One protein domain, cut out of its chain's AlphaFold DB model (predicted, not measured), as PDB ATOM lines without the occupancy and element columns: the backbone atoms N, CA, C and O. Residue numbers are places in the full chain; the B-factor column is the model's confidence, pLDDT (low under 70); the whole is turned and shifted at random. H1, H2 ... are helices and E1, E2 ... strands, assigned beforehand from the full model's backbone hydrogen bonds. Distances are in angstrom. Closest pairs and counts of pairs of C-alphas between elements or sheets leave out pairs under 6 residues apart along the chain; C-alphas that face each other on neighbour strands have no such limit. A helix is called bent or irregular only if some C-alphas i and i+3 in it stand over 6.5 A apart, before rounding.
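Overview. This is residues 229 to 397 of the 400 residues of an uncharacterized protein of Candidatus Woesebacteria bacterium RBG_16_42_24 (UniProt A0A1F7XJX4). A strongly twisted sheet of four strands makes one end of this domain, with H4 and H6 over one of its faces; H1, H2 and H3, with the loops that join them, make the other end. H5 lies in the middle and packs on H4. The printed part has 169 residues, in the order H1, H2, H3, H4, E1, E2, E3, E4, H5, H6; the antiparallel sheet runs E1, E2, E3, E4, and the class is mixed, helices and strands. The whole is compact, with a radius of gyration of the C-alphas of 15.7 A, and rounded, spanning 43 by 38 by 26 A.

Along the chain. The sheet holds E1, residues 319 to 322; E2, residues 325 to 339, 31.2 A long; E3, residues 347 to 356, 25.6 A; and E4, residues 362 to 366, 13.8 A. E2 begins at C-alpha 325 (10.687, 5.588, 11.593) and bends by 112 degrees at residue 336; E3 bends by 63 degrees at residue 350. H4, residues 298 to 313, is 22.2 A long, with a kink of 30 degrees near residue 305; it is only just irregular, C-alphas 301 and 304 being 6.6 A apart. H6 is residues 390 to 396, ending at C-alpha 396 (3.191, 11.758, 13.680), and H5 residues 369 to 376. H3, residues 280 to 293, is 19.9 A long; H2 is residues 256 to 263, and H1 residues 242 to 246, from C-alpha 242 (5.291, 37.211, 15.362).

Arrangement. The strands form a meander, each the antiparallel neighbour of the one before, in three hairpins. N 320 and O 327 are 3.0 A apart between E1 and E2, N 330 and O 353 2.9 A between E2 and E3, and N 352 and O 365 2.8 A between E3 and E4, each within hydrogen-bond range. H4 and H6 are on the same face, giving two layers, helices on one face of a sheet; H6 has a height over the sheet of 7.3 A. H4 touches H5, the closest C-alphas, of Gln 299 and Gln 374, being 4.7 A apart; they run opposite ways at a shallow tilt of 34 degrees, only just short of steep. H3 touches H1, closest at the C-alphas of Thr 242 and Ala 285, 5.3 A. H2 is close to H3 but not clearly touching, the C-alphas of Glu 260 and Leu 280 being closest at 6.4 A. Every O i to N i+4 pair is within hydrogen-bond range in H1, H2, H3, H5 and H6; in H4, 10 of 12 are.

Size, cuts and confidence. The C-alphas farthest apart, of Arg 231 and Asp 358, are 44.6 A apart. The printed part has no cut. The links H2 to H3 and H5 to H6 are long. No printed residue is under 70 in pLDDT.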
ATOM      1  N   THR A 229      12.517  37.751   0.343       97.62
ATOM      2  CA  THR A 229      12.080  38.815   1.264       97.62
ATOM      3  C   THR A 229      11.179  39.810   0.537       97.62
ATOM      4  O   THR A 229      11.600  40.457  -0.424       97.62
ATOM      5  N   GLU A 230       9.939  39.946   0.996       96.19
ATOM      6  CA  GLU A 230       8.975  40.919   0.490       96.19
ATOM      7  C   GLU A 230       9.308  42.348   0.948       96.19
ATOM      8  O   GLU A 230      10.103  42.583   1.858       96.19
ATOM      9  N   ARG A 231       8.649  43.342   0.338       94.56
ATOM     10  CA  ARG A 231       8.812  44.759   0.721       94.56
ATOM     11  C   ARG A 231       8.422  45.039   2.173       94.56
ATOM     12  O   ARG A 231       8.971  45.962   2.762       94.56
ATOM     13  N   SER A 232       7.496  44.256   2.726       94.56
ATOM     14  CA  SER A 232       7.093  44.300   4.136       94.56
ATOM     15  C   SER A 232       8.184  43.793   5.088       94.56
ATOM     16  O   SER A 232       8.080  43.992   6.292       94.56
ATOM     17  N   GLY A 233       9.231  43.143   4.569       97.12
ATOM     18  CA  GLY A 233      10.235  42.428   5.355       97.12
ATOM     19  C   GLY A 233       9.867  40.970   5.640       97.12
ATOM     20  O   GLY A 233      10.714  40.241   6.157       97.12
ATOM     21  N   PHE A 234       8.653  40.531   5.282       98.31
ATOM     22  CA  PHE A 234       8.245  39.131   5.390       98.31
ATOM     23  C   PHE A 234       9.125  38.240   4.510       98.31
ATOM     24  O   PHE A 234       9.383  38.555   3.348       98.31
ATOM     25  N   LYS A 235       9.588  37.123   5.060       98.38
ATOM     26  CA  LYS A 235      10.426  36.139   4.379       98.38
ATOM     27  C   LYS A 235       9.580  34.944   3.966       98.38
ATOM     28  O   LYS A 235       9.252  34.107   4.803       98.38
ATOM     29  N   ILE A 236       9.269  34.851   2.681       98.00
ATOM     30  CA  ILE A 236       8.647  33.668   2.090       98.00
ATOM     31  C   ILE A 236       9.679  32.542   2.105       98.00
ATOM     32  O   ILE A 236      10.785  32.717   1.590       98.00
ATOM     33  N   GLY A 237       9.329  31.405   2.704       96.56
ATOM     34  CA  GLY A 237      10.256  30.283   2.854       96.56
ATOM     35  C   GLY A 237      11.241  30.418   4.015       96.56
ATOM     36  O   GLY A 237      12.149  29.602   4.123       96.56
ATOM     37  N   GLY A 238      11.102  31.448   4.859       96.81
ATOM     38  CA  GLY A 238      12.019  31.713   5.968       96.81
ATOM     39  C   GLY A 238      11.319  31.947   7.307       96.81
ATOM     40  O   GLY A 238      10.096  31.907   7.417       96.81
ATOM     41  N   VAL A 239      12.128  32.219   8.333       97.88
ATOM     42  CA  VAL A 239      11.654  32.506   9.695       97.88
ATOM     43  C   VAL A 239      11.265  33.977   9.833       97.88
ATOM     44  O   VAL A 239      12.057  34.872   9.507       97.88
ATOM     45  N   ASN A 240      10.067  34.218  10.365       98.44
ATOM     46  CA  ASN A 240       9.501  35.540  10.617       98.44
ATOM     47  C   ASN A 240       9.194  35.706  12.112       98.44
ATOM     48  O   ASN A 240       8.840  34.743  12.789       98.44
ATOM     49  N   SER A 241       9.329  36.922  12.644       98.31
ATOM     50  CA  SER A 241       8.874  37.198  14.009       98.31
ATOM     51  C   SER A 241       7.357  37.380  14.043       98.31
ATOM     52  O   SER A 241       6.765  37.917  13.105       98.31
ATOM     53  N   THR A 242       6.732  37.009  15.155       98.50
ATOM     54  CA  THR A 242       5.291  37.211  15.362       98.50
ATOM     55  C   THR A 242       4.917  38.696  15.319       98.50
ATOM     56  O   THR A 242       3.920  39.065  14.702       98.50
ATOM     57  N   ASP A 243       5.771  39.579  15.851       98.50
ATOM     58  CA  ASP A 243       5.594  41.036  15.747       98.50
ATOM     59  C   ASP A 243       5.542  41.521  14.290       98.50
ATOM     60  O   ASP A 243       4.729  42.382  13.946       98.50
ATOM     61  N   LEU A 244       6.389  40.961  13.415       98.50
ATOM     62  CA  LEU A 244       6.364  41.280  11.990       98.50
ATOM     63  C   LEU A 244       5.045  40.820  11.366       98.50
ATOM     64  O   LEU A 244       4.417  41.614  10.669       98.50
ATOM     65  N   ILE A 245       4.603  39.593  11.661       98.62
ATOM     66  CA  ILE A 245       3.329  39.041  11.172       98.62
ATOM     67  C   ILE A 245       2.157  39.947  11.573       98.62
ATOM     68  O   ILE A 245       1.346  40.307  10.724       98.62
ATOM     69  N   HIS A 246       2.099  40.400  12.828       98.56
ATOM     70  CA  HIS A 246       1.059  41.326  13.294       98.56
ATOM     71  C   HIS A 246       1.046  42.677  12.570       98.56
ATOM     72  O   HIS A 246       0.007  43.336  12.525       98.56
ATOM     73  N   SER A 247       2.185  43.097  12.017       98.12
ATOM     74  CA  SER A 247       2.324  44.377  11.319       98.12
ATOM     75  C   SER A 247       2.030  44.317   9.816       98.12
ATOM     76  O   SER A 247       2.044  45.360   9.161       98.12
ATOM     77  N   LEU A 248       1.772  43.128   9.255       98.12
ATOM     78  CA  LEU A 248       1.567  42.962   7.818       98.12
ATOM     79  C   LEU A 248       0.276  43.639   7.344       98.12
ATOM     80  O   LEU A 248      -0.821  43.356   7.823       98.12
ATOM     81  N   ASP A 249       0.406  44.481   6.322       97.25
ATOM     82  CA  ASP A 249      -0.709  45.013   5.532       97.25
ATOM     83  C   ASP A 249      -0.924  44.234   4.221       97.25
ATOM     84  O   ASP A 249      -1.982  44.323   3.585       97.25
ATOM     85  N   SER A 250       0.073  43.435   3.837       97.44
ATOM     86  CA  SER A 250       0.117  42.631   2.628       97.44
ATOM     87  C   SER A 250       0.962  41.367   2.813       97.44
ATOM     88  O   SER A 250       1.888  41.338   3.624       97.44
ATOM     89  N   LEU A 251       0.622  40.326   2.054       97.50
ATOM     90  CA  LEU A 251       1.323  39.046   1.998       97.50
ATOM     91  C   LEU A 251       1.233  38.488   0.574       97.50
ATOM     92  O   LEU A 251       0.171  38.569  -0.051       97.50
ATOM     93  N   ALA A 252       2.336  37.940   0.062       94.62
ATOM     94  CA  ALA A 252       2.431  37.405  -1.300       94.62
ATOM     95  C   ALA A 252       1.978  38.426  -2.368       94.62
ATOM     96  O   ALA A 252       1.220  38.126  -3.293       94.62
ATOM     97  N   GLY A 253       2.398  39.684  -2.200       94.00
ATOM     98  CA  GLY A 253       2.036  40.796  -3.083       94.00
ATOM     99  C   GLY A 253       0.565  41.240  -3.042       94.00
ATOM    100  O   GLY A 253       0.166  42.068  -3.865       94.00
ATOM    101  N   GLN A 254      -0.246  40.734  -2.108       96.31
ATOM    102  CA  GLN A 254      -1.672  41.051  -2.000       96.31
ATOM    103  C   GLN A 254      -2.004  41.741  -0.671       96.31
ATOM    104  O   GLN A 254      -1.475  41.337   0.360       96.31
ATOM    105  N   PRO A 255      -2.915  42.736  -0.644       97.94
ATOM    106  CA  PRO A 255      -3.437  43.266   0.615       97.94
ATOM    107  C   PRO A 255      -4.115  42.165   1.437       97.94
ATOM    108  O   PRO A 255      -4.899  41.390   0.882       97.94
ATOM    109  N   ILE A 256      -3.885  42.141   2.753       98.25
ATOM    110  CA  ILE A 256      -4.438  41.110   3.651       98.25
ATOM    111  C   ILE A 256      -5.961  41.003   3.529       98.25
ATOM    112  O   ILE A 256      -6.487  39.900   3.449       98.25
ATOM    113  N   SER A 257      -6.674  42.127   3.423       97.62
ATOM    114  CA  SER A 257      -8.138  42.132   3.286       97.62
ATOM    115  C   SER A 257      -8.635  41.420   2.024       97.62
ATOM    116  O   SER A 257      -9.635  40.707   2.071       97.62
ATOM    117  N   LYS A 258      -7.926  41.580   0.902       97.94
ATOM    118  CA  LYS A 258      -8.255  40.909  -0.362       97.94
ATOM    119  C   LYS A 258      -7.933  39.418  -0.292       97.94
ATOM    120  O   LYS A 258      -8.683  38.597  -0.814       97.94
ATOM    121  N   LEU A 259      -6.818  39.073   0.346       97.88
ATOM    122  CA  LEU A 259      -6.432  37.682   0.534       97.88
ATOM    123  C   LEU A 259      -7.428  36.959   1.454       97.88
ATOM    124  O   LEU A 259      -7.919  35.896   1.101       97.88
ATOM    125  N   GLU A 260      -7.822  37.569   2.573       98.31
ATOM    126  CA  GLU A 260      -8.849  37.023   3.466       98.31
ATOM    127  C   GLU A 260     -10.193  36.802   2.768       98.31
ATOM    128  O   GLU A 260     -10.843  35.802   3.059       98.31
ATOM    129  N   GLU A 261     -10.614  37.688   1.854       97.50
ATOM    130  CA  GLU A 261     -11.817  37.490   1.034       97.50
ATOM    131  C   GLU A 261     -11.714  36.195   0.216       97.50
ATOM    132  O   GLU A 261     -12.593  35.337   0.306       97.50
ATOM    133  N   ARG A 262     -10.604  36.001  -0.505       97.44
ATOM    134  CA  ARG A 262     -10.347  34.800  -1.321       97.44
ATOM    135  C   ARG A 262     -10.296  33.515  -0.500       97.44
ATOM    136  O   ARG A 262     -10.787  32.484  -0.952       97.44
ATOM    137  N   LEU A 263      -9.735  33.582   0.709       97.75
ATOM    138  CA  LEU A 263      -9.598  32.440   1.615       97.75
ATOM    139  C   LEU A 263     -10.941  31.958   2.197       97.75
ATOM    140  O   LEU A 263     -10.986  30.857   2.749       97.75
ATOM    141  N   ARG A 264     -12.029  32.743   2.106       97.62
ATOM    142  CA  ARG A 264     -13.339  32.345   2.655       97.62
ATOM    143  C   ARG A 264     -13.986  31.195   1.871       97.62
ATOM    144  O   ARG A 264     -13.728  31.036   0.676       97.62
ATOM    145  N   PRO A 265     -14.885  30.426   2.514       97.00
ATOM    146  CA  PRO A 265     -15.662  29.401   1.830       97.00
ATOM    147  C   PRO A 265     -16.482  29.971   0.668       97.00
ATOM    148  O   PRO A 265     -17.119  31.016   0.796       97.00
ATOM    149  N   GLY A 266     -16.492  29.257  -0.458       95.00
ATOM    150  CA  GLY A 266     -17.246  29.617  -1.661       95.00
ATOM    151  C   GLY A 266     -16.521  30.553  -2.634       95.00
ATOM    152  O   GLY A 266     -17.078  30.829  -3.695       95.00
ATOM    153  N   ASN A 267     -15.305  31.005  -2.306       95.44
ATOM    154  CA  ASN A 267     -14.449  31.786  -3.203       95.44
ATOM    155  C   ASN A 267     -13.431  30.872  -3.905       95.44
ATOM    156  O   ASN A 267     -13.825  30.050  -4.733       95.44
ATOM    157  N   ASP A 268     -12.141  30.959  -3.564       93.69
ATOM    158  CA  ASP A 268     -11.089  30.161  -4.219       93.69
ATOM    159  C   ASP A 268     -11.172  28.662  -3.857       93.69
ATOM    160  O   ASP A 268     -10.589  27.817  -4.537       93.69
ATOM    161  N   SER A 269     -11.906  28.323  -2.793       93.56
ATOM    162  CA  SER A 269     -12.209  26.956  -2.365       93.56
ATOM    163  C   SER A 269     -13.654  26.866  -1.878       93.56
ATOM    164  O   SER A 269     -14.140  27.743  -1.160       93.56
ATOM    165  N   MET A 270     -14.349  25.772  -2.215       92.25
ATOM    166  CA  MET A 270     -15.724  25.533  -1.754       92.25
ATOM    167  C   MET A 270     -15.807  25.477  -0.222       92.25
ATOM    168  O   MET A 270     -16.735  26.036   0.357       92.25
ATOM    169  N   MET A 271     -14.827  24.841   0.426       92.25
ATOM    170  CA  MET A 271     -14.742  24.759   1.890       92.25
ATOM    171  C   MET A 271     -13.993  25.944   2.511       92.25
ATOM    172  O   MET A 271     -14.110  26.164   3.714       92.25
ATOM    173  N   GLY A 272     -13.273  26.721   1.697       95.94
ATOM    174  CA  GLY A 272     -12.391  27.793   2.148       95.94
ATOM    175  C   GLY A 272     -11.059  27.266   2.681       95.94
ATOM    176  O   GLY A 272     -10.914  26.087   2.986       95.94
ATOM    177  N   PHE A 273     -10.096  28.175   2.787       97.75
ATOM    178  CA  PHE A 273      -8.804  27.985   3.457       97.75
ATOM    179  C   PHE A 273      -8.777  28.655   4.839       97.75
ATOM    180  O   PHE A 273      -7.880  28.427   5.644       97.75
ATOM    181  N   LEU A 274      -9.769  29.499   5.117       97.69
ATOM    182  CA  LEU A 274      -9.972  30.201   6.372       97.69
ATOM    183  C   LEU A 274     -11.457  30.096   6.739       97.69
ATOM    184  O   LEU A 274     -12.328  30.239   5.879       97.69
ATOM    185  N   GLY A 275     -11.773  29.865   8.011       96.50
ATOM    186  CA  GLY A 275     -13.147  29.849   8.503       96.50
ATOM    187  C   GLY A 275     -13.822  31.208   8.326       96.50
ATOM    188  O   GLY A 275     -13.155  32.230   8.215       96.50
ATOM    189  N   GLN A 276     -15.156  31.253   8.321       94.50
ATOM    190  CA  GLN A 276     -15.930  32.435   7.905       94.50
ATOM    191  C   GLN A 276     -15.541  33.757   8.599       94.50
ATOM    192  O   GLN A 276     -15.594  34.808   7.967       94.50
ATOM    193  N   ASN A 277     -15.156  33.703   9.880       95.06
ATOM    194  CA  ASN A 277     -14.912  34.882  10.724       95.06
ATOM    195  C   ASN A 277     -13.486  34.937  11.303       95.06
ATOM    196  O   ASN A 277     -13.244  35.665  12.262       95.06
ATOM    197  N   GLU A 278     -12.555  34.138  10.786       97.50
ATOM    198  CA  GLU A 278     -11.179  34.109  11.297       97.50
ATOM    199  C   GLU A 278     -10.332  35.230  10.681       97.50
ATOM    200  O   GLU A 278     -10.624  35.677   9.574       97.50
ATOM    201  N   SER A 279      -9.278  35.676  11.365       98.31
ATOM    202  CA  SER A 279      -8.288  36.581  10.770       98.31
ATOM    203  C   SER A 279      -7.058  35.796  10.337       98.31
ATOM    204  O   SER A 279      -6.518  35.019  11.125       98.31
ATOM    205  N   LEU A 280      -6.595  36.028   9.108       98.56
ATOM    206  CA  LEU A 280      -5.375  35.430   8.572       98.56
ATOM    207  C   LEU A 280      -4.167  35.782   9.446       98.56
ATOM    208  O   LEU A 280      -3.407  34.895   9.811       98.56
ATOM    209  N   ILE A 281      -4.027  37.054   9.832       98.62
ATOM    210  CA  ILE A 281      -2.915  37.516  10.673       98.62
ATOM    211  C   ILE A 281      -2.919  36.823  12.034       98.62
ATOM    212  O   ILE A 281      -1.869  36.385  12.490       98.62
ATOM    213  N   SER A 282      -4.087  36.686  12.671       98.62
ATOM    214  CA  SER A 282      -4.180  35.977  13.952       98.62
ATOM    215  C   SER A 282      -3.820  34.498  13.819       98.62
ATOM    216  O   SER A 282      -3.111  33.984  14.671       98.62
ATOM    217  N   ILE A 283      -4.261  33.827  12.750       98.62
ATOM    218  CA  ILE A 283      -3.935  32.411  12.517       98.62
ATOM    219  C   ILE A 283      -2.432  32.222  12.297       98.62
ATOM    220  O   ILE A 283      -1.827  31.380  12.951       98.62
ATOM    221  N   LEU A 284      -1.823  33.041  11.434       98.81
ATOM    222  CA  LEU A 284      -0.383  32.988  11.177       98.81
ATOM    223  C   LEU A 284       0.436  33.267  12.442       98.81
ATOM    224  O   LEU A 284       1.421  32.581  12.690       98.81
ATOM    225  N   ALA A 285       0.036  34.257  13.242       98.75
ATOM    226  CA  ALA A 285       0.724  34.599  14.483       98.75
ATOM    227  C   ALA A 285       0.627  33.475  15.529       98.75
ATOM    228  O   ALA A 285       1.652  33.075  16.074       98.75
ATOM    229  N   ASP A 286      -0.576  32.928  15.750       98.69
ATOM    230  CA  ASP A 286      -0.806  31.811  16.677       98.69
ATOM    231  C   ASP A 286       0.045  30.585  16.299       98.69
ATOM    232  O   ASP A 286       0.685  29.968  17.156       98.69
ATOM    233  N   ASP A 287       0.057  30.229  15.009       98.75
ATOM    234  CA  ASP A 287       0.806  29.077  14.507       98.75
ATOM    235  C   ASP A 287       2.325  29.330  14.576       98.75
ATOM    236  O   ASP A 287       3.081  28.430  14.950       98.75
ATOM    237  N   ASN A 288       2.787  30.553  14.288       98.81
ATOM    238  CA  ASN A 288       4.198  30.935  14.403       98.81
ATOM    239  C   ASN A 288       4.691  30.874  15.856       98.81
ATOM    240  O   ASN A 288       5.743  30.293  16.116       98.81
ATOM    241  N   ASP A 289       3.921  31.395  16.815       98.75
ATOM    242  CA  ASP A 289       4.258  31.314  18.242       98.75
ATOM    243  C   ASP A 289       4.368  29.861  18.714       98.75
ATOM    244  O   ASP A 289       5.324  29.502  19.408       98.75
ATOM    245  N   PHE A 290       3.424  29.003  18.309       98.75
ATOM    246  CA  PHE A 290       3.488  27.578  18.627       98.75
ATOM    247  C   PHE A 290       4.778  26.954  18.086       98.75
ATOM    248  O   PHE A 290       5.513  26.329  18.850       98.75
ATOM    249  N   VAL A 291       5.071  27.138  16.797       98.75
ATOM    250  CA  VAL A 291       6.228  26.515  16.139       98.75
ATOM    251  C   VAL A 291       7.545  27.002  16.747       98.75
ATOM    252  O   VAL A 291       8.374  26.181  17.138       98.75
ATOM    253  N   LEU A 292       7.701  28.316  16.931       98.31
ATOM    254  CA  LEU A 292       8.911  28.892  17.521       98.31
ATOM    255  C   LEU A 292       9.098  28.492  18.991       98.31
ATOM    256  O   LEU A 292      10.232  28.321  19.431       98.31
ATOM    257  N   SER A 293       8.015  28.296  19.754       98.25
ATOM    258  CA  SER A 293       8.109  27.837  21.151       98.25
ATOM    259  C   SER A 293       8.633  26.403  21.312       98.25
ATOM    260  O   SER A 293       8.994  26.017  22.423       98.25
ATOM    261  N   HIS A 294       8.689  25.632  20.221       98.25
ATOM    262  CA  HIS A 294       9.269  24.287  20.175       98.25
ATOM    263  C   HIS A 294      10.691  24.277  19.586       98.25
ATOM    264  O   HIS A 294      11.194  23.205  19.273       98.25
ATOM    265  N   ASP A 295      11.335  25.441  19.427       98.00
ATOM    266  CA  ASP A 295      12.655  25.590  18.793       98.00
ATOM    267  C   ASP A 295      12.700  25.072  17.336       98.00
ATOM    268  O   ASP A 295      13.743  24.636  16.844       98.00
ATOM    269  N   LEU A 296      11.564  25.144  16.631       98.44
ATOM    270  CA  LEU A 296      11.398  24.697  15.245       98.44
ATOM    271  C   LEU A 296      11.069  25.861  14.306       98.44
ATOM    272  O   LEU A 296      10.703  26.962  14.722       98.44
ATOM    273  N   THR A 297      11.151  25.589  13.009       98.44
ATOM    274  CA  THR A 297      10.675  26.455  11.929       98.44
ATOM    275  C   THR A 297       9.501  25.814  11.189       98.44
ATOM    276  O   THR A 297       9.268  24.605  11.248       98.44
ATOM    277  N   HIS A 298       8.756  26.615  10.423       98.56
ATOM    278  CA  HIS A 298       7.712  26.069   9.554       98.56
ATOM    279  C   HIS A 298       8.286  25.119   8.493       98.56
ATOM    280  O   HIS A 298       7.630  24.151   8.109       98.56
ATOM    281  N   GLN A 299       9.523  25.359   8.049       98.06
ATOM    282  CA  GLN A 299      10.215  24.499   7.095       98.06
ATOM    283  C   GLN A 299      10.530  23.124   7.704       98.06
ATOM    284  O   GLN A 299      10.339  22.118   7.020       98.06
ATOM    285  N   ASP A 300      10.896  23.063   8.991       98.00
ATOM    286  CA  ASP A 300      11.109  21.793   9.705       98.00
ATOM    287  C   ASP A 300       9.834  20.941   9.739       98.00
ATOM    288  O   ASP A 300       9.890  19.728   9.536       98.00
ATOM    289  N   LEU A 301       8.666  21.575   9.916       98.69
ATOM    290  CA  LEU A 301       7.374  20.878   9.903       98.69
ATOM    291  C   LEU A 301       6.904  20.502   8.489       98.69
ATOM    292  O   LEU A 301       6.247  19.474   8.312       98.69
ATOM    293  N   ALA A 302       7.227  21.307   7.474       98.38
ATOM    294  CA  ALA A 302       6.853  21.032   6.087       98.38
ATOM    295  C   ALA A 302       7.660  19.880   5.471       98.38
ATOM    296  O   ALA A 302       7.113  19.078   4.713       98.38
ATOM    297  N   LEU A 303       8.958  19.793   5.780       98.00
ATOM    298  CA  LEU A 303       9.890  18.853   5.157       98.00
ATOM    299  C   LEU A 303       9.441  17.378   5.208       98.00
ATOM    300  O   LEU A 303       9.422  16.742   4.151       98.00
ATOM    301  N   PRO A 304       9.036  16.795   6.355       98.25
ATOM    302  CA  PRO A 304       8.555  15.411   6.377       98.25
ATOM    303  C   PRO A 304       7.270  15.203   5.558       98.25
ATOM    304  O   PRO A 304       7.071  14.126   4.988       98.25
ATOM    305  N   LEU A 305       6.413  16.225   5.446       98.44
ATOM    306  CA  LEU A 305       5.207  16.162   4.616       98.44
ATOM    307  C   LEU A 305       5.550  16.198   3.121       98.44
ATOM    308  O   LEU A 305       4.940  15.459   2.342       98.44
ATOM    309  N   PHE A 306       6.535  17.010   2.716       98.00
ATOM    310  CA  PHE A 306       7.087  16.981   1.358       98.00
ATOM    311  C   PHE A 306       7.720  15.634   1.045       98.00
ATOM    312  O   PHE A 306       7.435  15.067  -0.003       98.00
ATOM    313  N   TYR A 307       8.523  15.093   1.963       98.12
ATOM    314  CA  TYR A 307       9.141  13.784   1.791       98.12
ATOM    315  C   TYR A 307       8.094  12.722   1.464       98.12
ATOM    316  O   TYR A 307       8.219  12.029   0.458       98.12
ATOM    317  N   ALA A 308       7.028  12.627   2.257       98.25
ATOM    318  CA  ALA A 308       5.958  11.671   1.998       98.25
ATOM    319  C   ALA A 308       5.243  11.935   0.660       98.25
ATOM    320  O   ALA A 308       4.986  10.998  -0.100       98.25
ATOM    321  N   ARG A 309       4.945  13.203   0.348       97.81
ATOM    322  CA  ARG A 309       4.278  13.598  -0.899       97.81
ATOM    323  C   ARG A 309       5.095  13.228  -2.129       97.81
ATOM    324  O   ARG A 309       4.584  12.529  -3.002       97.81
ATOM    325  N   GLU A 310       6.350  13.654  -2.185       97.31
ATOM    326  CA  GLU A 310       7.231  13.398  -3.324       97.31
ATOM    327  C   GLU A 310       7.590  11.915  -3.429       97.31
ATOM    328  O   GLU A 310       7.638  11.370  -4.530       97.31
ATOM    329  N   HIS A 311       7.732  11.214  -2.299       96.75
ATOM    330  CA  HIS A 311       7.901   9.763  -2.286       96.75
ATOM    331  C   HIS A 311       6.763   9.055  -3.035       96.75
ATOM    332  O   HIS A 311       7.005   8.201  -3.893       96.75
ATOM    333  N   TYR A 312       5.520   9.441  -2.739       95.81
ATOM    334  CA  TYR A 312       4.347   8.879  -3.395       95.81
ATOM    335  C   TYR A 312       4.232   9.318  -4.862       95.81
ATOM    336  O   TYR A 312       4.068   8.473  -5.746       95.81
ATOM    337  N   LEU A 313       4.342  10.621  -5.142       94.25
ATOM    338  CA  LEU A 313       4.157  11.181  -6.485       94.25
ATOM    339  C   LEU A 313       5.195  10.679  -7.491       94.25
ATOM    340  O   LEU A 313       4.859  10.459  -8.655       94.25
ATOM    341  N   GLN A 314       6.421  10.422  -7.036       93.69
ATOM    342  CA  GLN A 314       7.477   9.830  -7.854       93.69
ATOM    343  C   GLN A 314       7.370   8.305  -7.972       93.69
ATOM    344  O   GLN A 314       8.288   7.669  -8.476       93.69
ATOM    345  N   GLY A 315       6.279   7.687  -7.505       93.50
ATOM    346  CA  GLY A 315       6.007   6.266  -7.708       93.50
ATOM    347  C   GLY A 315       6.895   5.323  -6.897       93.50
ATOM    348  O   GLY A 315       7.031   4.162  -7.280       93.50
ATOM    349  N   LYS A 316       7.484   5.783  -5.784       94.56
ATOM    350  CA  LYS A 316       8.393   4.972  -4.950       94.56
ATOM    351  C   LYS A 316       7.672   4.020  -3.988       94.56
ATOM    352  O   LYS A 316       8.318   3.221  -3.315       94.56
ATOM    353  N   GLY A 317       6.341   4.053  -3.988       94.19
ATOM    354  CA  GLY A 317       5.481   3.161  -3.223       94.19
ATOM    355  C   GLY A 317       4.607   3.905  -2.218       94.19
ATOM    356  O   GLY A 317       4.446   5.124  -2.269       94.19
ATOM    357  N   ARG A 318       3.996   3.129  -1.321       95.94
ATOM    358  CA  ARG A 318       3.101   3.619  -0.260       95.94
ATOM    359  C   ARG A 318       3.687   3.449   1.135       95.94
ATOM    360  O   ARG A 318       3.020   3.751   2.114       95.94
ATOM    361  N   GLU A 319       4.907   2.947   1.231       96.50
ATOM    362  CA  GLU A 319       5.600   2.713   2.488       96.50
ATOM    363  C   GLU A 319       6.997   3.297   2.378       96.50
ATOM    364  O   GLU A 319       7.678   3.109   1.370       96.50
ATOM    365  N   PHE A 320       7.444   3.981   3.425       96.75
ATOM    366  CA  PHE A 320       8.790   4.528   3.467       96.75
ATOM    367  C   PHE A 320       9.357   4.488   4.881       96.75
ATOM    368  O   PHE A 320       8.641   4.383   5.876       96.75
ATOM    369  N   THR A 321      10.682   4.555   4.970       96.81
ATOM    370  CA  THR A 321      11.383   4.793   6.232       96.81
ATOM    371  C   THR A 321      12.029   6.165   6.173       96.81
ATOM    372  O   THR A 321      12.745   6.458   5.214       96.81
ATOM    373  N   TYR A 322      11.799   6.990   7.188       96.56
ATOM    374  CA  TYR A 322      12.365   8.332   7.281       96.56
ATOM    375  C   TYR A 322      12.856   8.592   8.704       96.56
ATOM    376  O   TYR A 322      12.148   8.308   9.667       96.56
ATOM    377  N   LYS A 323      14.117   9.032   8.826       95.44
ATOM    378  CA  LYS A 323      14.835   9.234  10.103       95.44
ATOM    379  C   LYS A 323      14.659   8.067  11.103       95.44
ATOM    380  O   LYS A 323      14.537   8.263  12.304       95.44
ATOM    381  N   GLY A 324      14.659   6.830  10.596       95.50
ATOM    382  CA  GLY A 324      14.552   5.607  11.403       95.50
ATOM    383  C   GLY A 324      13.129   5.175  11.779       95.50
ATOM    384  O   GLY A 324      12.983   4.114  12.382       95.50
ATOM    385  N   ARG A 325      12.100   5.938  11.393       97.69
ATOM    386  CA  ARG A 325      10.687   5.588  11.593       97.69
ATOM    387  C   ARG A 325      10.054   5.022  10.335       97.69
ATOM    388  O   ARG A 325      10.429   5.417   9.228       97.69
ATOM    389  N   LYS A 326       9.084   4.124  10.501       98.06
ATOM    390  CA  LYS A 326       8.310   3.549   9.392       98.06
ATOM    391  C   LYS A 326       6.993   4.280   9.201       98.06
ATOM    392  O   LYS A 326       6.269   4.526  10.161       98.06
ATOM    393  N   PHE A 327       6.656   4.548   7.948       98.56
ATOM    394  CA  PHE A 327       5.433   5.240   7.578       98.56
ATOM    395  C   PHE A 327       4.701   4.520   6.457       98.56
ATOM    396  O   PHE A 327       5.332   3.941   5.567       98.56
ATOM    397  N   SER A 328       3.376   4.629   6.472       98.19
ATOM    398  CA  SER A 328       2.525   4.292   5.337       98.19
ATOM    399  C   SER A 328       1.753   5.513   4.841       98.19
ATOM    400  O   SER A 328       1.481   6.459   5.586       98.19
ATOM    401  N   ILE A 329       1.426   5.486   3.551       98.06
ATOM    402  CA  ILE A 329       0.739   6.543   2.819       98.06
ATOM    403  C   ILE A 329      -0.533   5.969   2.204       98.06
ATOM    404  O   ILE A 329      -0.516   4.954   1.501       98.06
ATOM    405  N   GLN A 330      -1.635   6.683   2.388       97.75
ATOM    406  CA  GLN A 330      -2.812   6.568   1.536       97.75
ATOM    407  C   GLN A 330      -2.993   7.891   0.810       97.75
ATOM    408  O   GLN A 330      -2.895   8.946   1.427       97.75
ATOM    409  N   ALA A 331      -3.255   7.844  -0.491       96.69
ATOM    410  CA  ALA A 331      -3.472   9.042  -1.283       96.69
ATOM    411  C   ALA A 331      -4.731   8.886  -2.130       96.69
ATOM    412  O   ALA A 331      -4.982   7.824  -2.707       96.69
ATOM    413  N   THR A 332      -5.511   9.959  -2.202       97.06
ATOM    414  CA  THR A 332      -6.714  10.051  -3.026       97.06
ATOM    415  C   THR A 332      -6.527  11.189  -4.010       97.06
ATOM    416  O   THR A 332      -6.362  12.330  -3.598       97.06
ATOM    417  N   ALA A 333      -6.551  10.878  -5.305       94.88
ATOM    418  CA  ALA A 333      -6.492  11.877  -6.363       94.88
ATOM    419  C   ALA A 333      -7.904  12.227  -6.852       94.88
ATOM    420  O   ALA A 333      -8.721  11.344  -7.127       94.88
ATOM    421  N   TYR A 334      -8.169  13.517  -7.014       94.31
ATOM    422  CA  TYR A 334      -9.437  14.065  -7.473       94.31
ATOM    423  C   TYR A 334      -9.333  14.591  -8.908       94.31
ATOM    424  O   TYR A 334      -8.250  14.769  -9.476       94.31
ATOM    425  N   ARG A 335     -10.496  14.836  -9.519       92.12
ATOM    426  CA  ARG A 335     -10.585  15.549 -10.797       92.12
ATOM    427  C   ARG A 335     -10.589  17.050 -10.530       92.12
ATOM    428  O   ARG A 335     -11.426  17.522  -9.769       92.12
ATOM    429  N   GLY A 336      -9.721  17.780 -11.224       90.62
ATOM    430  CA  GLY A 336      -9.513  19.210 -10.994       90.62
ATOM    431  C   GLY A 336      -8.376  19.464 -10.009       90.62
ATOM    432  O   GLY A 336      -7.972  18.566  -9.282       90.62
ATOM    433  N   MET A 337      -7.835  20.678 -10.038       94.31
ATOM    434  CA  MET A 337      -6.694  21.093  -9.225       94.31
ATOM    435  C   MET A 337      -7.134  22.216  -8.292       94.31
ATOM    436  O   MET A 337      -7.754  23.177  -8.747       94.31
ATOM    437  N   GLN A 338      -6.813  22.091  -7.006       96.12
ATOM    438  CA  GLN A 338      -6.907  23.186  -6.050       96.12
ATOM    439  C   GLN A 338      -5.576  23.932  -6.063       96.12
ATOM    440  O   GLN A 338      -4.526  23.336  -5.815       96.12
ATOM    441  N   PHE A 339      -5.623  25.225  -6.364       96.88
ATOM    442  CA  PHE A 339      -4.451  26.094  -6.336       96.88
ATOM    443  C   PHE A 339      -4.327  26.801  -4.989       96.88
ATOM    444  O   PHE A 339      -5.331  27.041  -4.312       96.88
ATOM    445  N   SER A 340      -3.088  27.140  -4.638       96.75
ATOM    446  CA  SER A 340      -2.765  28.005  -3.508       96.75
ATOM    447  C   SER A 340      -3.404  29.390  -3.677       96.75
ATOM    448  O   SER A 340      -3.358  29.965  -4.771       96.75
ATOM    449  N   PRO A 341      -3.969  29.963  -2.600       96.12
ATOM    450  CA  PRO A 341      -4.558  31.302  -2.613       96.12
ATOM    451  C   PRO A 341      -3.499  32.425  -2.639       96.12
ATOM    452  O   PRO A 341      -3.839  33.597  -2.815       96.12
ATOM    453  N   PHE A 342      -2.213  32.089  -2.485       97.12
ATOM    454  CA  PHE A 342      -1.103  33.043  -2.389       97.12
ATOM    455  C   PHE A 342      -0.445  33.377  -3.744       97.12
ATOM    456  O   PHE A 342       0.653  33.920  -3.778       97.12
ATOM    457  N   ASP A 343      -1.093  33.058  -4.872       92.56
ATOM    458  CA  ASP A 343      -0.628  33.357  -6.244       92.56
ATOM    459  C   ASP A 343       0.794  32.845  -6.582       92.56
ATOM    460  O   ASP A 343       1.471  33.341  -7.486       92.56
ATOM    461  N   ASP A 344       1.232  31.786  -5.903       94.00
ATOM    462  CA  ASP A 344       2.551  31.158  -6.073       94.00
ATOM    463  C   ASP A 344       2.584  30.043  -7.132       94.00
ATOM    464  O   ASP A 344       3.624  29.418  -7.352       94.00
ATOM    465  N   ARG A 345       1.448  29.826  -7.812       93.38
ATOM    466  CA  ARG A 345       1.223  28.804  -8.852       93.38
ATOM    467  C   ARG A 345       1.358  27.361  -8.365       93.38
ATOM    468  O   ARG A 345       1.358  26.453  -9.194       93.38
ATOM    469  N   THR A 346       1.448  27.138  -7.058       95.31
ATOM    470  CA  THR A 346       1.371  25.792  -6.497       95.31
ATOM    471  C   THR A 346      -0.076  25.314  -6.520       95.31
ATOM    472  O   THR A 346      -1.029  26.092  -6.402       95.31
ATOM    473  N   GLY A 347      -0.250  24.019  -6.738       95.81
ATOM    474  CA  GLY A 347      -1.558  23.404  -6.818       95.81
ATOM    475  C   GLY A 347      -1.439  21.894  -6.805       95.81
ATOM    476  O   GLY A 347      -0.436  21.326  -7.237       95.81
ATOM    477  N   THR A 348      -2.470  21.237  -6.299       96.25
ATOM    478  CA  THR A 348      -2.536  19.780  -6.273       96.25
ATOM    479  C   THR A 348      -3.961  19.303  -6.476       96.25
ATOM    480  O   THR A 348      -4.925  20.062  -6.384       96.25
ATOM    481  N   ASN A 349      -4.097  18.017  -6.749       96.25
ATOM    482  CA  ASN A 349      -5.367  17.314  -6.777       96.25
ATOM    483  C   ASN A 349      -5.370  16.102  -5.843       96.25
ATOM    484  O   ASN A 349      -6.224  15.234  -6.014       96.25
ATOM    485  N   ILE A 350      -4.412  15.998  -4.917       96.81
ATOM    486  CA  ILE A 350      -4.308  14.852  -4.012       96.81
ATOM    487  C   ILE A 350      -4.560  15.249  -2.562       96.81
ATOM    488  O   ILE A 350      -4.049  16.269  -2.097       96.81
ATOM    489  N   ASP A 351      -5.260  14.376  -1.850       97.44
ATOM    490  CA  ASP A 351      -5.292  14.336  -0.390       97.44
ATOM    491  C   ASP A 351      -4.504  13.120   0.091       97.44
ATOM    492  O   ASP A 351      -4.518  12.063  -0.552       97.44
ATOM    493  N   MET A 352      -3.810  13.267   1.215       97.94
ATOM    494  CA  MET A 352      -2.910  12.261   1.761       97.94
ATOM    495  C   MET A 352      -3.228  11.968   3.221       97.94
ATOM    496  O   MET A 352      -3.481  12.874   4.010       97.94
ATOM    497  N   VAL A 353      -3.143  10.693   3.587       98.56
ATOM    498  CA  VAL A 353      -3.102  10.225   4.970       98.56
ATOM    499  C   VAL A 353      -1.742   9.589   5.196       98.56
ATOM    500  O   VAL A 353      -1.375   8.647   4.492       98.56
ATOM    501  N   ILE A 354      -1.012  10.092   6.185       98.56
ATOM    502  CA  ILE A 354       0.245   9.503   6.642       98.56
ATOM    503  C   ILE A 354      -0.004   8.862   7.990       98.56
ATOM    504  O   ILE A 354      -0.620   9.467   8.870       98.56
ATOM    505  N   LYS A 355       0.514   7.652   8.161       98.75
ATOM    506  CA  LYS A 355       0.518   6.951   9.436       98.75
ATOM    507  C   LYS A 355       1.944   6.588   9.814       98.75
ATOM    508  O   LYS A 355       2.646   5.958   9.028       98.75
ATOM    509  N   ASN A 356       2.352   6.965  11.021       98.75
ATOM    510  CA  ASN A 356       3.548   6.431  11.657       98.75
ATOM    511  C   ASN A 356       3.223   5.012  12.139       98.75
ATOM    512  O   ASN A 356       2.361   4.817  12.997       98.75
ATOM    513  N   GLU A 357       3.870   4.008  11.559       98.50
ATOM    514  CA  GLU A 357       3.609   2.601  11.882       98.50
ATOM    515  C   GLU A 357       4.209   2.183  13.228       98.50
ATOM    516  O   GLU A 357       3.770   1.188  13.805       98.50
ATOM    517  N   ASP A 358       5.166   2.949  13.755       98.00
ATOM    518  CA  ASP A 358       5.796   2.662  15.041       98.00
ATOM    519  C   ASP A 358       4.939   3.166  16.216       98.00
ATOM    520  O   ASP A 358       4.865   2.502  17.252       98.00
ATOM    521  N   THR A 359       4.269   4.316  16.066       98.06
ATOM    522  CA  THR A 359       3.425   4.919  17.121       98.06
ATOM    523  C   THR A 359       1.926   4.708  16.901       98.06
ATOM    524  O   THR A 359       1.139   4.796  17.843       98.06
ATOM    525  N   GLY A 360       1.510   4.430  15.664       98.44
ATOM    526  CA  GLY A 360       0.110   4.372  15.254       98.44
ATOM    527  C   GLY A 360      -0.538   5.741  15.022       98.44
ATOM    528  O   GLY A 360      -1.691   5.777  14.588       98.44
ATOM    529  N   ALA A 361       0.176   6.844  15.278       98.56
ATOM    530  CA  ALA A 361      -0.310   8.194  15.022       98.56
ATOM    531  C   ALA A 361      -0.527   8.419  13.521       98.56
ATOM    532  O   ALA A 361       0.232   7.921  12.684       98.56
ATOM    533  N   SER A 362      -1.556   9.187  13.171       98.44
ATOM    534  CA  SER A 362      -1.851   9.527  11.783       98.44
ATOM    535  C   SER A 362      -2.354  10.955  11.627       98.44
ATOM    536  O   SER A 362      -2.936  11.540  12.541       98.44
ATOM    537  N   LEU A 363      -2.136  11.506  10.436       97.69
ATOM    538  CA  LEU A 363      -2.669  12.796  10.017       97.69
ATOM    539  C   LEU A 363      -3.169  12.710   8.577       97.69
ATOM    540  O   LEU A 363      -2.674  11.906   7.784       97.69
ATOM    541  N   SER A 364      -4.169  13.525   8.260       97.69
ATOM    542  CA  SER A 364      -4.722  13.685   6.918       97.69
ATOM    543  C   SER A 364      -4.551  15.135   6.502       97.69
ATOM    544  O   SER A 364      -4.786  16.025   7.315       97.69
ATOM    545  N   TYR A 365      -4.149  15.377   5.261       97.19
ATOM    546  CA  TYR A 365      -3.890  16.721   4.760       97.19
ATOM    547  C   TYR A 365      -4.006  16.775   3.236       97.19
ATOM    548  O   TYR A 365      -3.819  15.770   2.546       97.19
ATOM    549  N   SER A 366      -4.301  17.960   2.701       96.69
ATOM    550  CA  SER A 366      -4.171  18.205   1.266       96.69
ATOM    551  C   SER A 366      -2.698  18.209   0.874       96.69
ATOM    552  O   SER A 366      -1.876  18.823   1.555       96.69
ATOM    553  N   GLY A 367      -2.355  17.636  -0.279       97.25
ATOM    554  CA  GLY A 367      -1.003  17.714  -0.830       97.25
ATOM    555  C   GLY A 367      -0.503  19.147  -1.071       97.25
ATOM    556  O   GLY A 367       0.678  19.302  -1.359       97.25
ATOM    557  N   LEU A 368      -1.356  20.175  -0.958       97.19
ATOM    558  CA  LEU A 368      -1.010  21.597  -1.067       97.19
ATOM    559  C   LEU A 368      -0.348  22.155   0.197       97.19
ATOM    560  O   LEU A 368       0.457  23.080   0.122       97.19
ATOM    561  N   LEU A 369      -0.700  21.613   1.366       97.75
ATOM    562  CA  LEU A 369      -0.291  22.162   2.659       97.75
ATOM    563  C   LEU A 369       1.228  22.255   2.857       97.75
ATOM    564  O   LEU A 369       1.653  23.275   3.390       97.75
ATOM    565  N   PRO A 370       2.069  21.295   2.417       97.94
ATOM    566  CA  PRO A 370       3.519  21.427   2.556       97.94
ATOM    567  C   PRO A 370       4.061  22.720   1.929       97.94
ATOM    568  O   PRO A 370       4.881  23.392   2.552       97.94
ATOM    569  N   ASP A 371       3.551  23.120   0.757       97.75
ATOM    570  CA  ASP A 371       3.933  24.379   0.105       97.75
ATOM    571  C   ASP A 371       3.490  25.598   0.916       97.75
ATOM    572  O   ASP A 371       4.285  26.511   1.135       97.75
ATOM    573  N   MET A 372       2.243  25.619   1.397       98.44
ATOM    574  CA  MET A 372       1.717  26.757   2.164       98.44
ATOM    575  C   MET A 372       2.397  26.906   3.530       98.44
ATOM    576  O   MET A 372       2.695  28.025   3.957       98.44
ATOM    577  N   ILE A 373       2.708  25.786   4.186       98.69
ATOM    578  CA  ILE A 373       3.436  25.760   5.454       98.69
ATOM    579  C   ILE A 373       4.869  26.246   5.233       98.69
ATOM    580  O   ILE A 373       5.296  27.195   5.885       98.69
ATOM    581  N   GLN A 374       5.600  25.660   4.280       98.25
ATOM    582  CA  GLN A 374       6.985  26.044   4.006       98.25
ATOM    583  C   GLN A 374       7.104  27.511   3.606       98.25
ATOM    584  O   GLN A 374       8.029  28.183   4.048       98.25
ATOM    585  N   ARG A 375       6.196  28.020   2.770       98.06
ATOM    586  CA  ARG A 375       6.300  29.378   2.224       98.06
ATOM    587  C   ARG A 375       5.810  30.444   3.191       98.06
ATOM    588  O   ARG A 375       6.460  31.482   3.296       98.06
ATOM    589  N   TYR A 376       4.694  30.207   3.877       98.44
ATOM    590  CA  TYR A 376       3.979  31.257   4.610       98.44
ATOM    591  C   TYR A 376       3.725  30.933   6.082       98.44
ATOM    592  O   TYR A 376       3.206  31.792   6.786       98.44
ATOM    593  N   GLY A 377       4.050  29.724   6.553       98.44
ATOM    594  CA  GLY A 377       3.655  29.272   7.888       98.44
ATOM    595  C   GLY A 377       2.142  29.087   8.032       98.44
ATOM    596  O   GLY A 377       1.608  29.222   9.128       98.44
ATOM    597  N   PHE A 378       1.435  28.821   6.928       98.69
ATOM    598  CA  PHE A 378      -0.024  28.740   6.910       98.69
ATOM    599  C   PHE A 378      -0.519  27.290   6.898       98.69
ATOM    600  O   PHE A 378      -0.307  26.561   5.930       98.69
ATOM    601  N   TYR A 379      -1.238  26.908   7.955       98.62
ATOM    602  CA  TYR A 379      -1.776  25.558   8.170       98.62
ATOM    603  C   TYR A 379      -3.281  25.451   7.874       98.62
ATOM    604  O   TYR A 379      -3.897  24.450   8.229       98.62
ATOM    605  N   GLU A 380      -3.854  26.478   7.232       98.25
ATOM    606  CA  GLU A 380      -5.294  26.768   7.118       98.25
ATOM    607  C   GLU A 380      -5.979  27.188   8.429       98.25
ATOM    608  O   GLU A 380      -5.452  27.035   9.529       98.25
ATOM    609  N   GLY A 381      -7.165  27.788   8.315       97.81
ATOM    610  CA  GLY A 381      -7.941  28.308   9.443       97.81
ATOM    611  C   GLY A 381      -8.599  27.225  10.302       97.81
ATOM    612  O   GLY A 381      -8.988  26.172   9.794       97.81
ATOM    613  N   LYS A 382      -8.792  27.489  11.604       96.56
ATOM    614  CA  LYS A 382      -9.377  26.547  12.586       96.56
ATOM    615  C   LYS A 382     -10.828  26.187  12.268       96.56
ATOM    616  O   LYS A 382     -11.321  25.163  12.727       96.56
ATOM    617  N   GLY A 383     -11.515  27.007  11.472       93.94
ATOM    618  CA  GLY A 383     -12.872  26.735  10.992       93.94
ATOM    619  C   GLY A 383     -12.960  25.857   9.737       93.94
ATOM    620  O   GLY A 383     -14.072  25.617   9.270       93.94
ATOM    621  N   THR A 384     -11.836  25.415   9.169       93.69
ATOM    622  CA  THR A 384     -11.806  24.596   7.946       93.69
ATOM    623  C   THR A 384     -11.648  23.112   8.260       93.69
ATOM    624  O   THR A 384     -11.059  22.730   9.268       93.69
ATOM    625  N   SER A 385     -12.162  22.243   7.385       90.56
ATOM    626  CA  SER A 385     -12.001  20.789   7.532       90.56
ATOM    627  C   SER A 385     -10.622  20.278   7.115       90.56
ATOM    628  O   SER A 385     -10.331  19.104   7.331       90.56
ATOM    629  N   TYR A 386      -9.820  21.127   6.474       91.81
ATOM    630  CA  TYR A 386      -8.532  20.775   5.883       91.81
ATOM    631  C   TYR A 386      -7.333  21.285   6.694       91.81
ATOM    632  O   TYR A 386      -6.206  20.891   6.391       91.81
ATOM    633  N   ARG A 387      -7.559  22.048   7.777       97.00
ATOM    634  CA  ARG A 387      -6.493  22.471   8.692       97.00
ATOM    635  C   ARG A 387      -5.692  21.301   9.241       97.00
ATOM    636  O   ARG A 387      -6.239  20.341   9.789       97.00
ATOM    637  N   LEU A 388      -4.372  21.455   9.178       97.94
ATOM    638  CA  LEU A 388      -3.407  20.545   9.775       97.94
ATOM    639  C   LEU A 388      -2.747  21.212  10.981       97.94
ATOM    640  O   LEU A 388      -1.832  22.007  10.826       97.94
ATOM    641  N   GLU A 389      -3.188  20.877  12.192       98.19
ATOM    642  CA  GLU A 389      -2.592  21.448  13.406       98.19
ATOM    643  C   GLU A 389      -1.078  21.153  13.484       98.19
ATOM    644  O   GLU A 389      -0.694  19.981  13.383       98.19
ATOM    645  N   PRO A 390      -0.210  22.153  13.746       98.56
ATOM    646  CA  PRO A 390       1.234  21.933  13.874       98.56
ATOM    647  C   PRO A 390       1.598  20.841  14.896       98.56
ATOM    648  O   PRO A 390       2.486  20.024  14.664       98.56
ATOM    649  N   SER A 391       0.846  20.753  15.998       98.44
ATOM    650  CA  SER A 391       1.021  19.715  17.025       98.44
ATOM    651  C   SER A 391       0.776  18.291  16.512       98.44
ATOM    652  O   SER A 391       1.401  17.349  16.999       98.44
ATOM    653  N   LYS A 392      -0.087  18.109  15.505       98.50
ATOM    654  CA  LYS A 392      -0.332  16.799  14.882       98.50
ATOM    655  C   LYS A 392       0.826  16.345  14.007       98.50
ATOM    656  O   LYS A 392       1.074  15.145  13.921       98.50
ATOM    657  N   ILE A 393       1.557  17.284  13.407       98.75
ATOM    658  CA  ILE A 393       2.788  16.975  12.674       98.75
ATOM    659  C   ILE A 393       3.829  16.419  13.650       98.75
ATOM    660  O   ILE A 393       4.380  15.358  13.381       98.75
ATOM    661  N   LEU A 394       4.018  17.060  14.809       98.56
ATOM    662  CA  LEU A 394       4.926  16.573  15.859       98.56
ATOM    663  C   LEU A 394       4.516  15.201  16.415       98.56
ATOM    664  O   LEU A 394       5.366  14.359  16.681       98.56
ATOM    665  N   GLU A 395       3.213  14.940  16.561       98.38
ATOM    666  CA  GLU A 395       2.713  13.635  17.019       98.38
ATOM    667  C   GLU A 395       3.045  12.499  16.033       98.38
ATOM    668  O   GLU A 395       3.409  11.395  16.442       98.38
ATOM    669  N   VAL A 396       2.914  12.755  14.727       98.69
ATOM    670  CA  VAL A 396       3.191  11.758  13.680       98.69
ATOM    671  C   VAL A 396       4.689  11.629  13.413       98.69
ATOM    672  O   VAL A 396       5.185  10.514  13.261       98.69
ATOM    673  N   PHE A 397       5.421  12.737  13.385       98.44
ATOM    674  CA  PHE A 397       6.867  12.783  13.173       98.44
ATOM    675  C   PHE A 397       7.589  13.032  14.500       98.44
ATOM    676  O   PHE A 397       8.283  14.025  14.663       98.44
TER     677      PHE A 397